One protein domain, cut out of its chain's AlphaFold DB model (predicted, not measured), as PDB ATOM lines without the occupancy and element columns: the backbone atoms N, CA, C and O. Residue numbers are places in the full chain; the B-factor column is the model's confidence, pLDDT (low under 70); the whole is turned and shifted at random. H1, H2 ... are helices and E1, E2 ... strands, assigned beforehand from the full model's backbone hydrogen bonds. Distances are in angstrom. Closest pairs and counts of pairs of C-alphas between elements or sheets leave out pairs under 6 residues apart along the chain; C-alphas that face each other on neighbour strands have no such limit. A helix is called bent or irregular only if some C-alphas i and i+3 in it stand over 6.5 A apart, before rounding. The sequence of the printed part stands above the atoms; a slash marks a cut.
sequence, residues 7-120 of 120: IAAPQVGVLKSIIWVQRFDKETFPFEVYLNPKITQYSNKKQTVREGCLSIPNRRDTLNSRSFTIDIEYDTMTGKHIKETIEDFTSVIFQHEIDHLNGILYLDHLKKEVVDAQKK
ATOM      1  N   ILE A   7      91.687  67.706  87.297       98.12
ATOM      2  CA  ILE A   7      91.476  67.665  85.854       98.12
ATOM      3  C   ILE A   7      92.116  68.887  85.192       98.12
ATOM      4  O   ILE A   7      91.990  70.019  85.670       98.12
ATOM      5  N   ALA A   8      92.749  68.664  84.050       98.56
ATOM      6  CA  ALA A   8      93.267  69.697  83.172       98.56
ATOM      7  C   ALA A   8      92.315  69.930  81.990       98.56
ATOM      8  O   ALA A   8      91.754  68.992  81.419       98.56
ATOM      9  N   ALA A   9      92.158  71.184  81.565       98.44
ATOM     10  CA  ALA A   9      91.267  71.550  80.462       98.44
ATOM     11  C   ALA A   9      91.481  70.741  79.154       98.44
ATOM     12  O   ALA A   9      90.478  70.378  78.525       98.44
ATOM     13  N   PRO A  10      92.716  70.357  78.754       98.12
ATOM     14  CA  PRO A  10      92.918  69.496  77.588       98.12
ATOM     15  C   PRO A  10      92.203  68.140  77.675       98.12
ATOM     16  O   PRO A  10      91.764  67.623  76.649       98.12
ATOM     17  N   GLN A  11      92.008  67.583  78.876       97.00
ATOM     18  CA  GLN A  11      91.326  66.293  79.060       97.00
ATOM     19  C   GLN A  11      89.838  66.340  78.690       97.00
ATOM     20  O   GLN A  11      89.239  65.297  78.440       97.00
ATOM     21  N   VAL A  12      89.250  67.538  78.624       96.94
ATOM     22  CA  VAL A  12      87.863  67.771  78.190       96.94
ATOM     23  C   VAL A  12      87.786  68.468  76.828       96.94
ATOM     24  O   VAL A  12      86.764  69.052  76.480       96.94
ATOM     25  N   GLY A  13      88.868  68.423  76.043       97.44
ATOM     26  CA  GLY A  13      88.910  68.982  74.688       97.44
ATOM     27  C   GLY A  13      89.070  70.503  74.631       97.44
ATOM     28  O   GLY A  13      88.873  71.100  73.574       97.44
ATOM     29  N   VAL A  14      89.435  71.149  75.743       98.12
ATOM     30  CA  VAL A  14      89.648  72.599  75.806       98.12
ATOM     31  C   VAL A  14      91.142  72.891  75.880       98.12
ATOM     32  O   VAL A  14      91.780  72.695  76.911       98.12
ATOM     33  N   LEU A  15      91.710  73.416  74.793       96.88
ATOM     34  CA  LEU A  15      93.134  73.751  74.712       96.88
ATOM     35  C   LEU A  15      93.443  75.088  75.413       96.88
ATOM     36  O   LEU A  15      93.774  76.090  74.780       96.88
ATOM     37  N   LYS A  16      93.279  75.115  76.738       97.88
ATOM     38  CA  LYS A  16      93.638  76.239  77.612       97.88
ATOM     39  C   LYS A  16      94.516  75.748  78.757       97.88
ATOM     40  O   LYS A  16      94.365  74.623  79.223       97.88
ATOM     41  N   SER A  17      95.392  76.622  79.243       98.31
ATOM     42  CA  SER A  17      96.256  76.352  80.393       98.31
ATOM     43  C   SER A  17      95.481  76.513  81.704       98.31
ATOM     44  O   SER A  17      95.625  77.520  82.392       98.31
ATOM     45  N   ILE A  18      94.588  75.572  82.014       98.69
ATOM     46  CA  ILE A  18      93.712  75.628  83.193       98.69
ATOM     47  C   ILE A  18      93.657  74.252  83.847       98.69
ATOM     48  O   ILE A  18      93.430  73.256  83.157       98.69
ATOM     49  N   ILE A  19      93.799  74.217  85.171       98.69
ATOM     50  CA  ILE A  19      93.585  73.014  85.984       98.69
ATOM     51  C   ILE A  19      92.566  73.296  87.087       98.69
ATOM     52  O   ILE A  19      92.456  74.422  87.584       98.69
ATOM     53  N   TRP A  20      91.834  72.260  87.474       98.12
ATOM     54  CA  TRP A  20      90.929  72.258  88.616       98.12
ATOM     55  C   TRP A  20      91.322  71.110  89.537       98.12
ATOM     56  O   TRP A  20      91.322  69.958  89.111       98.12
ATOM     57  N   VAL A  21      91.717  71.424  90.771       98.00
ATOM     58  CA  VAL A  21      92.415  70.480  91.659       98.00
ATOM     59  C   VAL A  21      91.876  70.523  93.077       98.00
ATOM     60  O   VAL A  21      91.512  71.579  93.596       98.00
ATOM     61  N   GLN A  22      91.856  69.360  93.716       97.69
ATOM     62  CA  GLN A  22      91.532  69.187  95.122       97.69
ATOM     63  C   GLN A  22      92.764  69.500  95.989       97.69
ATOM     64  O   GLN A  22      93.798  68.845  95.859       97.69
ATOM     65  N   ARG A  23      92.667  70.478  96.897       97.56
ATOM     66  CA  ARG A  23      93.749  70.878  97.815       97.56
ATOM     67  C   ARG A  23      93.726  70.067  99.114       97.56
ATOM     68  O   ARG A  23      93.078  70.456 100.080       97.56
ATOM     69  N   PHE A  24      94.439  68.939  99.140       96.94
ATOM     70  CA  PHE A  24      94.553  68.068 100.326       96.94
ATOM     71  C   PHE A  24      95.350  68.687 101.485       96.94
ATOM     72  O   PHE A  24      95.266  68.228 102.618       96.94
ATOM     73  N   ASP A  25      96.099  69.742 101.191       96.81
ATOM     74  CA  ASP A  25      96.926  70.539 102.094       96.81
ATOM     75  C   ASP A  25      96.148  71.672 102.788       96.81
ATOM     76  O   ASP A  25      96.712  72.402 103.599       96.81
ATOM     77  N   LYS A  26      94.856  71.836 102.478       97.19
ATOM     78  CA  LYS A  26      93.982  72.865 103.054       97.19
ATOM     79  C   LYS A  26      92.831  72.241 103.839       97.19
ATOM     80  O   LYS A  26      92.381  71.132 103.550       97.19
ATOM     81  N   GLU A  27      92.310  72.989 104.811       94.25
ATOM     82  CA  GLU A  27      91.111  72.593 105.556       94.25
ATOM     83  C   GLU A  27      89.926  72.367 104.618       94.25
ATOM     84  O   GLU A  27      89.765  73.079 103.630       94.25
ATOM     85  N   THR A  28      89.066  71.400 104.946       93.75
ATOM     86  CA  THR A  28      87.863  71.014 104.177       93.75
ATOM     87  C   THR A  28      88.113  70.448 102.780       93.75
ATOM     88  O   THR A  28      87.149  70.056 102.131       93.75
ATOM     89  N   PHE A  29      89.376  70.352 102.347       94.19
ATOM     90  CA  PHE A  29      89.770  69.891 101.018       94.19
ATOM     91  C   PHE A  29      88.961  70.622  99.934       94.19
ATOM     92  O   PHE A  29      88.009  70.070  99.381       94.19
ATOM     93  N   PRO A  30      89.265  71.898  99.642       96.81
ATOM     94  CA  PRO A  30      88.551  72.649  98.626       96.81
ATOM     95  C   PRO A  30      89.031  72.254  97.230       96.81
ATOM     96  O   PRO A  30      90.182  71.860  97.022       96.81
ATOM     97  N   PHE A  31      88.128  72.364  96.266       97.12
ATOM     98  CA  PHE A  31      88.452  72.281  94.851       97.12
ATOM     99  C   PHE A  31      88.700  73.698  94.321       97.12
ATOM    100  O   PHE A  31      87.821  74.555  94.409       97.12
ATOM    101  N   GLU A  32      89.880  73.947  93.762       97.44
ATOM    102  CA  GLU A  32      90.325  75.280  93.344       97.44
ATOM    103  C   GLU A  32      90.747  75.298  91.864       97.44
ATOM    104  O   GLU A  32      91.216  74.295  91.323       97.44
ATOM    105  N   VAL A  33      90.551  76.441  91.197       98.25
ATOM    106  CA  VAL A  33      90.895  76.660  89.779       98.25
ATOM    107  C   VAL A  33      92.179  77.475  89.678       98.25
ATOM    108  O   VAL A  33      92.299  78.515  90.325       98.25
ATOM    109  N   TYR A  34      93.094  77.039  88.812       98.56
ATOM    110  CA  TYR A  34      94.383  77.689  88.579       98.56
ATOM    111  C   TYR A  34      94.538  77.975  87.090       98.56
ATOM    112  O   TYR A  34      94.431  77.069  86.257       98.56
ATOM    113  N   LEU A  35      94.776  79.243  86.758       98.69
ATOM    114  CA  LEU A  35      94.993  79.701  85.392       98.69
ATOM    115  C   LEU A  35      96.492  79.849  85.143       98.69
ATOM    116  O   LEU A  35      97.221  80.332  86.003       98.69
ATOM    117  N   ASN A  36      96.946  79.429  83.964       98.44
ATOM    118  CA  ASN A  36      98.351  79.465  83.557       98.44
ATOM    119  C   ASN A  36      99.330  78.896  84.610       98.44
ATOM    120  O   ASN A  36     100.385  79.496  84.823       98.44
ATOM    121  N   PRO A  37      99.010  77.781  85.302       98.62
ATOM    122  CA  PRO A  37      99.871  77.290  86.365       98.62
ATOM    123  C   PRO A  37     101.201  76.804  85.796       98.62
ATOM    124  O   PRO A  37     101.252  76.103  84.782       98.62
ATOM    125  N   LYS A  38     102.286  77.141  86.484       98.56
ATOM    126  CA  LYS A  38     103.638  76.740  86.116       98.56
ATOM    127  C   LYS A  38     104.422  76.352  87.355       98.56
ATOM    128  O   LYS A  38     104.403  77.062  88.352       98.56
ATOM    129  N   ILE A  39     105.156  75.248  87.260       98.81
ATOM    130  CA  ILE A  39     106.119  74.854  88.288       98.81
ATOM    131  C   ILE A  39     107.413  75.623  88.034       98.81
ATOM    132  O   ILE A  39     108.022  75.504  86.969       98.81
ATOM    133  N   THR A  40     107.822  76.436  89.000       98.75
ATOM    134  CA  THR A  40     109.059  77.221  88.938       98.75
ATOM    135  C   THR A  40     110.238  76.470  89.537       98.75
ATOM    136  O   THR A  40     111.373  76.692  89.121       98.75
ATOM    137  N   GLN A  41     109.982  75.563  90.483       98.75
ATOM    138  CA  GLN A  41     111.019  74.762  91.121       98.75
ATOM    139  C   GLN A  41     110.476  73.407  91.570       98.75
ATOM    140  O   GLN A  41     109.349  73.292  92.041       98.75
ATOM    141  N   TYR A  42     111.318  72.383  91.454       98.75
ATOM    142  CA  TYR A  42     111.068  71.041  91.970       98.75
ATOM    143  C   TYR A  42     112.081  70.740  93.069       98.75
ATOM    144  O   TYR A  42     113.275  70.997  92.897       98.75
ATOM    145  N   SER A  43     111.644  70.150  94.178       98.56
ATOM    146  CA  SER A  43     112.582  69.675  95.194       98.56
ATOM    147  C   SER A  43     113.314  68.405  94.746       98.56
ATOM    148  O   SER A  43     112.800  67.602  93.957       98.56
ATOM    149  N   ASN A  44     114.523  68.205  95.283       98.19
ATOM    150  CA  ASN A  44     115.321  66.993  95.056       98.19
ATOM    151  C   ASN A  44     114.719  65.760  95.744       98.19
ATOM    152  O   ASN A  44     114.924  64.636  95.288       98.19
ATOM    153  N   LYS A  45     113.981  65.961  96.843       98.38
ATOM    154  CA  LYS A  45     113.302  64.882  97.559       98.38
ATOM    155  C   LYS A  45     112.189  64.334  96.670       98.38
ATOM    156  O   LYS A  45     111.238  65.046  96.356       98.38
ATOM    157  N   LYS A  46     112.317  63.070  96.275       97.81
ATOM    158  CA  LYS A  46     111.295  62.348  95.514       97.81
ATOM    159  C   LYS A  46     110.372  61.561  96.435       97.81
ATOM    160  O   LYS A  46     110.733  61.272  97.576       97.81
ATOM    161  N   GLN A  47     109.188  61.233  95.935       97.62
ATOM    162  CA  GLN A  47     108.206  60.412  96.628       97.62
ATOM    163  C   GLN A  47     107.653  59.322  95.713       97.62
ATOM    164  O   GLN A  47     107.451  59.536  94.516       97.62
ATOM    165  N   THR A  48     107.414  58.155  96.306       97.19
ATOM    166  CA  THR A  48     106.769  57.028  95.641       97.19
ATOM    167  C   THR A  48     105.262  57.147  95.797       97.19
ATOM    168  O   THR A  48     104.751  57.152  96.916       97.19
ATOM    169  N   VAL A  49     104.543  57.217  94.682       96.38
ATOM    170  CA  VAL A  49     103.092  57.411  94.661       96.38
ATOM    171  C   VAL A  49     102.449  56.503  93.624       96.38
ATOM    172  O   VAL A  49     103.026  56.204  92.580       96.38
ATOM    173  N   ARG A  50     101.233  56.042  93.919       95.81
ATOM    174  CA  ARG A  50     100.415  55.300  92.965       95.81
ATOM    175  C   ARG A  50      99.506  56.271  92.219       95.81
ATOM    176  O   ARG A  50      98.530  56.751  92.788       95.81
ATOM    177  N   GLU A  51      99.806  56.521  90.953       94.38
ATOM    178  CA  GLU A  51      99.025  57.417  90.101       94.38
ATOM    179  C   GLU A  51      98.026  56.654  89.236       94.38
ATOM    180  O   GLU A  51      98.230  55.499  88.862       94.38
ATOM    181  N   GLY A  52      96.932  57.333  88.914       94.31
ATOM    182  CA  GLY A  52      96.015  56.987  87.836       94.31
ATOM    183  C   GLY A  52      95.626  58.260  87.096       94.31
ATOM    184  O   GLY A  52      95.944  59.355  87.545       94.31
ATOM    185  N   CYS A  53      94.923  58.121  85.977       96.06
ATOM    186  CA  CYS A  53      94.507  59.256  85.158       96.06
ATOM    187  C   CYS A  53      93.071  59.045  84.672       96.06
ATOM    188  O   CYS A  53      92.719  57.944  84.246       96.06
ATOM    189  N   LEU A  54      92.242  60.093  84.694       93.19
ATOM    190  CA  LEU A  54      90.874  60.025  84.161       93.19
ATOM    191  C   LEU A  54      90.851  59.722  82.654       93.19
ATOM    192  O   LEU A  54      89.928  59.072  82.173       93.19
ATOM    193  N   SER A  55      91.895  60.121  81.924       92.44
ATOM    194  CA  SER A  55      92.065  59.821  80.496       92.44
ATOM    195  C   SER A  55      92.507  58.376  80.218       92.44
ATOM    196  O   SER A  55      92.490  57.952  79.066       92.44
ATOM    197  N   ILE A  56      92.909  57.612  81.243       93.44
ATOM    198  CA  ILE A  56      93.357  56.216  81.122       93.44
ATOM    199  C   ILE A  56      92.601  55.375  82.163       93.44
ATOM    200  O   ILE A  56      93.132  55.047  83.231       93.44
ATOM    201  N   PRO A  57      91.328  55.045  81.893       90.44
ATOM    202  CA  PRO A  57      90.479  54.385  82.870       90.44
ATOM    203  C   PRO A  57      91.028  53.006  83.251       90.44
ATOM    204  O   PRO A  57      91.594  52.285  82.433       90.44
ATOM    205  N   ASN A  58      90.809  52.622  84.511       90.06
ATOM    206  CA  ASN A  58      91.161  51.309  85.072       90.06
ATOM    207  C   ASN A  58      92.662  50.972  85.103       90.06
ATOM    208  O   ASN A  58      93.016  49.834  85.403       90.06
ATOM    209  N   ARG A  59      93.546  51.946  84.865       93.38
ATOM    210  CA  ARG A  59      94.992  51.773  85.007       93.38
ATOM    211  C   ARG A  59      95.536  52.626  86.145       93.38
ATOM    212  O   ARG A  59      95.154  53.784  86.307       93.38
ATOM    213  N   ARG A  60      96.417  52.026  86.946       94.75
ATOM    214  CA  ARG A  60      97.209  52.717  87.962       94.75
ATOM    215  C   ARG A  60      98.572  52.069  88.064       94.75
ATOM    216  O   ARG A  60      98.635  50.846  88.181       94.75
ATOM    217  N   ASP A  61      99.616  52.876  88.123       96.69
ATOM    218  CA  ASP A  61     100.990  52.404  88.265       96.69
ATOM    219  C   ASP A  61     101.697  53.188  89.378       96.69
ATOM    220  O   ASP A  61     101.245  54.258  89.795       96.69
ATOM    221  N   THR A  62     102.791  52.632  89.887       97.06
ATOM    222  CA  THR A  62     103.626  53.291  90.894       97.06
ATOM    223  C   THR A  62     104.727  54.086  90.199       97.06
ATOM    224  O   THR A  62     105.473  53.526  89.399       97.06
ATOM    225  N   LEU A  63     104.832  55.369  90.532       96.62
ATOM    226  CA  LEU A  63     105.898  56.278  90.116       96.62
ATOM    227  C   LEU A  63     106.787  56.608  91.313       96.62
ATOM    228  O   LEU A  63     106.290  56.759  92.426       96.62
ATOM    229  N   ASN A  64     108.089  56.760  91.079       96.69
ATOM    230  CA  ASN A  64     109.091  57.132  92.086       96.69
ATOM    231  C   ASN A  64     109.743  58.498  91.811       96.69
ATOM    232  O   ASN A  64     110.645  58.917  92.536       96.69
ATOM    233  N   SER A  65     109.336  59.179  90.739       96.00
ATOM    234  CA  SER A  65     109.990  60.382  90.207       96.00
ATOM    235  C   SER A  65     109.318  61.707  90.577       96.00
ATOM    236  O   SER A  65     109.910  62.771  90.335       96.00
ATOM    237  N   ARG A  66     108.125  61.684  91.188       97.88
ATOM    238  CA  ARG A  66     107.424  62.902  91.624       97.88
ATOM    239  C   ARG A  66     108.188  63.595  92.740       97.88
ATOM    240  O   ARG A  66     108.661  62.951  93.675       97.88
ATOM    241  N   SER A  67     108.333  64.911  92.634       98.56
ATOM    242  CA  SER A  67     108.938  65.704  93.704       98.56
ATOM    243  C   SER A  67     107.981  65.819  94.886       98.56
ATOM    244  O   SER A  67     106.768  65.869  94.700       98.56
ATOM    245  N   PHE A  68     108.540  65.829  96.096       98.62
ATOM    246  CA  PHE A  68     107.789  65.978  97.342       98.62
ATOM    247  C   PHE A  68     107.268  67.403  97.543       98.62
ATOM    248  O   PHE A  68     106.217  67.591  98.135       98.62
ATOM    249  N   THR A  69     108.008  68.387  97.038       98.75
ATOM    250  CA  THR A  69     107.680  69.810  97.139       98.75
ATOM    251  C   THR A  69     107.894  70.446  95.771       98.75
ATOM    252  O   THR A  69     108.867  70.117  95.078       98.75
ATOM    253  N   ILE A  70     107.001  71.351  95.392       98.88
ATOM    254  CA  ILE A  70     107.108  72.191  94.201       98.88
ATOM    255  C   ILE A  70     106.803  73.639  94.574       98.88
ATOM    256  O   ILE A  70     105.921  73.893  95.393       98.88
ATOM    257  N   ASP A  71     107.489  74.576  93.931       98.88
ATOM    258  CA  ASP A  71     107.071  75.976  93.921       98.88
ATOM    259  C   ASP A  71     106.325  76.237  92.621       98.88
ATOM    260  O   ASP A  71     106.787  75.837  91.545       98.88
ATOM    261  N   ILE A  72     105.174  76.894  92.721       98.75
ATOM    262  CA  ILE A  72     104.329  77.214  91.575       98.75
ATOM    263  C   ILE A  72     104.063  78.709  91.467       98.75
ATOM    264  O   ILE A  72     104.055  79.439  92.458       98.75
ATOM    265  N   GLU A  73     103.774  79.145  90.247       98.75
ATOM    266  CA  GLU A  73     103.161  80.435  89.954       98.75
ATOM    267  C   GLU A  73     101.910  80.238  89.090       98.75
ATOM    268  O   GLU A  73     101.862  79.324  88.264       98.75
ATOM    269  N   TYR A  74     100.874  81.045  89.314       98.75
ATOM    270  CA  TYR A  74      99.601  80.953  88.596       98.75
ATOM    271  C   TYR A  74      98.789  82.245  88.728       98.75
ATOM    272  O   TYR A  74      99.043  83.071  89.608       98.75
ATOM    273  N   ASP A  75      97.768  82.389  87.886       98.56
ATOM    274  CA  ASP A  75      96.799  83.478  87.962       98.56
ATOM    275  C   ASP A  75      95.464  82.987  88.547       98.56
ATOM    276  O   ASP A  75      94.992  81.878  88.270       98.56
ATOM    277  N   THR A  76      94.825  83.824  89.360       96.44
ATOM    278  CA  THR A  76      93.480  83.568  89.890       96.44
ATOM    279  C   THR A  76      92.394  84.011  88.912       96.44
ATOM    280  O   THR A  76      92.608  84.858  88.046       96.44
ATOM    281  N   MET A  77      91.160  83.552  89.141       94.12
ATOM    282  CA  MET A  77      89.968  84.047  88.430       94.12
ATOM    283  C   MET A  77      89.730  85.561  88.585       94.12
ATOM    284  O   MET A  77      89.005  86.150  87.789       94.12
ATOM    285  N   THR A  78      90.329  86.198  89.597       95.81
ATOM    286  CA  THR A  78      90.261  87.651  89.827       95.81
ATOM    287  C   THR A  78      91.408  88.426  89.170       95.81
ATOM    288  O   THR A  78      91.489  89.639  89.338       95.81
ATOM    289  N   GLY A  79      92.297  87.749  88.433       94.19
ATOM    290  CA  GLY A  79      93.434  88.365  87.742       94.19
ATOM    291  C   GLY A  79      94.645  88.647  88.635       94.19
ATOM    292  O   GLY A  79      95.520  89.417  88.247       94.19
ATOM    293  N   LYS A  80      94.715  88.054  89.836       98.00
ATOM    294  CA  LYS A  80      95.886  88.171  90.712       98.00
ATOM    295  C   LYS A  80      96.904  87.089  90.364       98.00
ATOM    296  O   LYS A  80      96.546  85.917  90.312       98.00
ATOM    297  N   HIS A  81      98.169  87.478  90.242       98.50
ATOM    298  CA  HIS A  81      99.285  86.543  90.142       98.50
ATOM    299  C   HIS A  81      99.728  86.081  91.538       98.50
ATOM    300  O   HIS A  81      99.935  86.907  92.436       98.50
ATOM    301  N   ILE A  82      99.847  84.772  91.740       98.62
ATOM    302  CA  ILE A  82     100.201  84.148  93.020       98.62
ATOM    303  C   ILE A  82     101.417  83.246  92.833       98.62
ATOM    304  O   ILE A  82     101.557  82.583  91.810       98.62
ATOM    305  N   LYS A  83     102.274  83.220  93.858       98.75
ATOM    306  CA  LYS A  83     103.341  82.235  94.032       98.75
ATOM    307  C   LYS A  83     103.145  81.522  95.360       98.75
ATOM    308  O   LYS A  83     102.917  82.192  96.367       98.75
ATOM    309  N   GLU A  84     103.221  80.199  95.357       98.25
ATOM    310  CA  GLU A  84     103.119  79.391  96.574       98.25
ATOM    311  C   GLU A  84     103.922  78.092  96.457       98.25
ATOM    312  O   GLU A  84     104.221  77.621  95.358       98.25
ATOM    313  N   THR A  85     104.249  77.518  97.611       98.75
ATOM    314  CA  THR A  85     104.898  76.212  97.735       98.75
ATOM    315  C   THR A  85     103.842  75.168  98.079       98.75
ATOM    316  O   THR A  85     103.029  75.381  98.978       98.75
ATOM    317  N   ILE A  86     103.858  74.037  97.375       98.50
ATOM    318  CA  ILE A  86     102.926  72.922  97.565       98.50
ATOM    319  C   ILE A  86     103.720  71.650  97.842       98.50
ATOM    320  O   ILE A  86     104.715  71.369  97.170       98.50
ATOM    321  N   GLU A  87     103.250  70.852  98.798       98.50
ATOM    322  CA  GLU A  87     103.941  69.651  99.267       98.50
ATOM    323  C   GLU A  87     103.080  68.384  99.187       98.50
ATOM    324  O   GLU A  87     101.884  68.424  98.878       98.50
ATOM    325  N   ASP A  88     103.728  67.250  99.455       97.94
ATOM    326  CA  ASP A  88     103.131  65.932  99.671       97.94
ATOM    327  C   ASP A  88     102.175  65.532  98.530       97.94
ATOM    328  O   ASP A  88     102.496  65.738  97.352       97.94
ATOM    329  N   PHE A  89     101.013  64.955  98.832       97.62
ATOM    330  CA  PHE A  89     100.077  64.470  97.826       97.62
ATOM    331  C   PHE A  89      99.513  65.581  96.929       97.62
ATOM    332  O   PHE A  89      99.369  65.363  95.725       97.62
ATOM    333  N   THR A  90      99.261  66.789  97.452       98.31
ATOM    334  CA  THR A  90      98.820  67.911  96.606       98.31
ATOM    335  C   THR A  90      99.878  68.234  95.548       98.31
ATOM    336  O   THR A  90      99.532  68.465  94.390       98.31
ATOM    337  N   SER A  91     101.172  68.170  95.886       98.56
ATOM    338  CA  SER A  91     102.234  68.406  94.897       98.56
ATOM    339  C   SER A  91     102.195  67.390  93.749       98.56
ATOM    340  O   SER A  91     102.510  67.747  92.613       98.56
ATOM    341  N   VAL A  92     101.788  66.140  94.008       98.44
ATOM    342  CA  VAL A  92     101.625  65.105  92.973       98.44
ATOM    343  C   VAL A  92     100.490  65.476  92.026       98.44
ATOM    344  O   VAL A  92     100.679  65.416  90.814       98.44
ATOM    345  N   ILE A  93      99.342  65.902  92.568       98.31
ATOM    346  CA  ILE A  93      98.178  66.315  91.769       98.31
ATOM    347  C   ILE A  93      98.575  67.459  90.832       98.31
ATOM    348  O   ILE A  93      98.349  67.375  89.631       98.31
ATOM    349  N   PHE A  94      99.242  68.494  91.346       98.69
ATOM    350  CA  PHE A  94      99.681  69.619  90.516       98.69
ATOM    351  C   PHE A  94     100.684  69.204  89.443       98.69
ATOM    352  O   PHE A  94     100.533  69.609  88.295       98.69
ATOM    353  N   GLN A  95     101.685  68.387  89.785       98.81
ATOM    354  CA  GLN A  95     102.628  67.862  88.795       98.81
ATOM    355  C   GLN A  95     101.898  67.092  87.683       98.81
ATOM    356  O   GLN A  95     102.208  67.290  86.513       98.81
ATOM    357  N   HIS A  96     100.905  66.270  88.033       98.56
ATOM    358  CA  HIS A  96     100.099  65.511  87.077       98.56
ATOM    359  C   HIS A  96      99.247  66.408  86.169       98.56
ATOM    360  O   HIS A  96      99.283  66.270  84.948       98.56
ATOM    361  N   GLU A  97      98.495  67.352  86.738       98.69
ATOM    362  CA  GLU A  97      97.620  68.209  85.935       98.69
ATOM    363  C   GLU A  97      98.412  69.212  85.083       98.69
ATOM    364  O   GLU A  97      98.017  69.518  83.958       98.69
ATOM    365  N   ILE A  98      99.561  69.697  85.564       98.69
ATOM    366  CA  ILE A  98     100.450  70.568  84.780       98.69
ATOM    367  C   ILE A  98     101.141  69.780  83.658       98.69
ATOM    368  O   ILE A  98     101.311  70.315  82.562       98.69
ATOM    369  N   ASP A  99     101.482  68.507  83.863       98.56
ATOM    370  CA  ASP A  99     101.956  67.636  82.780       98.56
ATOM    371  C   ASP A  99     100.913  67.530  81.656       98.56
ATOM    372  O   ASP A  99     101.259  67.680  80.481       98.56
ATOM    373  N   HIS A 100      99.625  67.386  81.996       98.50
ATOM    374  CA  HIS A 100      98.547  67.358  81.006       98.50
ATOM    375  C   HIS A 100      98.464  68.632  80.161       98.50
ATOM    376  O   HIS A 100      98.193  68.546  78.960       98.50
ATOM    377  N   LEU A 101      98.737  69.805  80.743       98.50
ATOM    378  CA  LEU A 101      98.813  71.062  79.985       98.50
ATOM    379  C   LEU A 101      99.929  71.054  78.933       98.50
ATOM    380  O   LEU A 101      99.829  71.751  77.926       98.50
ATOM    381  N   ASN A 102     100.963  70.242  79.151       97.50
ATOM    382  CA  ASN A 102     102.106  70.071  78.258       97.50
ATOM    383  C   ASN A 102     102.003  68.806  77.385       97.50
ATOM    384  O   ASN A 102     102.958  68.460  76.694       97.50
ATOM    385  N   GLY A 103     100.864  68.104  77.408       97.06
ATOM    386  CA  GLY A 103     100.672  66.856  76.664       97.06
ATOM    387  C   GLY A 103     101.494  65.676  77.195       97.06
ATOM    388  O   GLY A 103     101.685  64.702  76.472       97.06
ATOM    389  N   ILE A 104     101.977  65.759  78.434       98.06
ATOM    390  CA  ILE A 104     102.745  64.711  79.109       98.06
ATOM    391  C   ILE A 104     101.777  63.869  79.941       98.06
ATOM    392  O   ILE A 104     100.925  64.392  80.658       98.06
ATOM    393  N   LEU A 105     101.900  62.548  79.850       97.56
ATOM    394  CA  LEU A 105     101.151  61.602  80.668       97.56
ATOM    395  C   LEU A 105     102.055  61.027  81.758       97.56
ATOM    396  O   LEU A 105     103.263  60.875  81.588       97.56
ATOM    397  N   TYR A 106     101.455  60.570  82.857       97.12
ATOM    398  CA  TYR A 106     102.195  59.851  83.902       97.12
ATOM    399  C   TYR A 106     102.921  58.596  83.353       97.12
ATOM    400  O   TYR A 106     103.956  58.181  83.873       97.12
ATOM    401  N   LEU A 107     102.408  58.013  82.260       96.88
ATOM    402  CA  LEU A 107     103.030  56.892  81.552       96.88
ATOM    403  C   LEU A 107     104.378  57.245  80.915       96.88
ATOM    404  O   LEU A 107     105.237  56.369  80.804       96.88
ATOM    405  N   ASP A 108     104.584  58.502  80.521       97.56
ATOM    406  CA  ASP A 108     105.855  58.960  79.962       97.56
ATOM    407  C   ASP A 108     106.945  58.975  81.040       97.56
ATOM    408  O   ASP A 108     108.065  58.509  80.809       97.56
ATOM    409  N   HIS A 109     106.591  59.405  82.257       96.81
ATOM    410  CA  HIS A 109     107.468  59.311  83.428       96.81
ATOM    411  C   HIS A 109     107.753  57.858  83.806       96.81
ATOM    412  O   HIS A 109     108.911  57.500  84.017       96.81
ATOM    413  N   LEU A 110     106.732  56.992  83.807       96.25
ATOM    414  CA  LEU A 110     106.900  55.566  84.107       96.25
ATOM    415  C   LEU A 110     107.867  54.902  83.118       96.25
ATOM    416  O   LEU A 110     108.778  54.177  83.515       96.25
ATOM    417  N   LYS A 111     107.703  55.178  81.819       96.38
ATOM    418  CA  LYS A 111     108.609  54.690  80.775       96.38
ATOM    419  C   LYS A 111     110.045  55.157  81.022       96.38
ATOM    420  O   LYS A 111     110.971  54.362  80.866       96.38
ATOM    421  N   LYS A 112     110.236  56.420  81.412       95.19
ATOM    422  CA  LYS A 112     111.557  56.969  81.734       95.19
ATOM    423  C   LYS A 112     112.198  56.258  82.929       95.19
ATOM    424  O   LYS A 112     113.351  55.857  82.825       95.19
ATOM    425  N   GLU A 113     111.451  56.033  84.011       94.75
ATOM    426  CA  GLU A 113     111.946  55.298  85.186       94.75
ATOM    427  C   GLU A 113     112.422  53.884  84.827       94.75
ATOM    428  O   GLU A 113     113.499  53.470  85.259       94.75
ATOM    429  N   VAL A 114     111.664  53.159  83.996       94.38
ATOM    430  CA  VAL A 114     112.046  51.815  83.528       94.38
ATOM    431  C   VAL A 114     113.350  51.852  82.729       94.38
ATOM    432  O   VAL A 114     114.242  51.039  82.969       94.38
ATOM    433  N   VAL A 115     113.487  52.804  81.803       95.12
ATOM    434  CA  VAL A 115     114.707  52.963  80.994       95.12
ATOM    435  C   VAL A 115     115.913  53.308  81.868       95.12
ATOM    436  O   VAL A 115     116.996  52.762  81.666       95.12
ATOM    437  N   ASP A 116     115.748  54.199  82.843       92.00
ATOM    438  CA  ASP A 116     116.839  54.619  83.723       92.00
ATOM    439  C   ASP A 116     117.268  53.502  84.688       92.00
ATOM    440  O   ASP A 116     118.448  53.410  85.029       92.00
ATOM    441  N   ALA A 117     116.351  52.615  85.084       90.31
ATOM    442  CA  ALA A 117     116.672  51.430  85.877       90.31
ATOM    443  C   ALA A 117     117.491  50.388  85.095       90.31
ATOM    444  O   ALA A 117     118.338  49.732  85.685       90.31
ATOM    445  N   GLN A 118     117.277  50.257  83.782       89.38
ATOM    446  CA  GLN A 118     118.008  49.313  82.920       89.38
ATOM    447  C   GLN A 118     119.428  49.770  82.560       89.38
ATOM    448  O   GLN A 118     120.234  48.967  82.099       89.38
ATOM    449  N   LYS A 119     119.726  51.066  82.711       86.12
ATOM    450  CA  LYS A 119     121.060  51.639  82.466       86.12
ATOM    451  C   LYS A 119     122.008  51.507  83.660       86.12
ATOM    452  O   LYS A 119     123.187  51.827  83.513       86.12
ATOM    453  N   LYS A 120     121.480  51.141  84.827       63.41
ATOM    454  CA  LYS A 120     122.251  50.876  86.043       63.41
ATOM    455  C   LYS A 120     122.683  49.420  86.072       63.41
ATOM    456  O   LYS A 120     123.814  49.190  86.546       63.41
TER     457      LYS A 120
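What this domain is: This is residues 7 to 120 of the 120 residues of the protein "Peptide deformylase" of Flaviramulus basaltis (UniProt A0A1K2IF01). One helix, H2, makes the core, held between a strongly twisted four-stranded sheet on one side and the bent hairpin E3 and E4 on the other. H3 packs on that hairpin, and residues 114 to 120 stick out as an arm at one end of the longest axis; little H1 sits by the last residues of H2. The printed part has 114 residues, with named elements in the order H1 E1 E2 E3 E4 E5 E6 H2 H3; the larger sheet, in order E1, E2, E5, E6, and the pair E3 and E4 are antiparallel. The class is mixed, helices and strands; the whole is compact, with a radius of gyration of the C-alphas of 14.3 A, and elongated, spanning 48 by 31 by 25 A.

How they stand to each other: Start at H1, residues 9 to 12, which only grazes the larger sheet. Next come E1, residues 18 to 22, and E2, residues 31 to 42, a hairpin; look for N 19 and O 34, 3.1 A apart. E2 bends by 91 degrees at residue 35, and its pairing is staggered: residues 31 to 35 pair with E1, residues 35 to 42 with E5, residues 69 to 75, where N 38 and O 73 are 2.8 A apart. Between them in the chain, E3, residues 46 to 53, and E4, residues 56 to 67, form a hairpin, with N 49 and O 63 at 2.9 A; E4 bends by 103 degrees at residue 59. E5 and E6, residues 81 to 87, form another, with N 72 and O 84 at 2.9 A. H2, residues 88 to 101, is on one face of the larger sheet, two layers, a helix over a sheet; its closest C-alphas to E1 are Glu 97 and Ile 19, 6.3 A. The closest C-alphas of H2 and E4 are Val 92 and Arg 66, 6.3 A. With residues 100 to 101 alone H2 touches H1, closest at the C-alphas of Leu 101 and Pro 10, 6.6 A. H3, residues 106 to 118, is close to but not clearly touching H2, about perpendicular at 74 degrees, and comes to 6.1 A from E4 at the C-alphas of Leu 110 and Leu 63. In H2 and H3 every O i to N i+4 pair is within hydrogen-bond range; H1 is too short for one.

Where its parts are: Find C-alpha 9 at (91.267, 71.550, 80.462), where H1 begins. E2 runs 22.8 A, E4 22.2 A and E3 20.0 A. H2 runs 20.8 A from C-alpha 88 at (103.131, 65.932, 99.671), and H3 runs 19.0 A to C-alpha 118 at (118.008, 49.313, 82.920).

The domain as a whole: The two C-alphas farthest apart are those of Thr 78 and Lys 120, 48.9 A. The printed part has no cut and no long link. Its mean pLDDT is 96.6, and residue 120, the chain's last, is the one under 70.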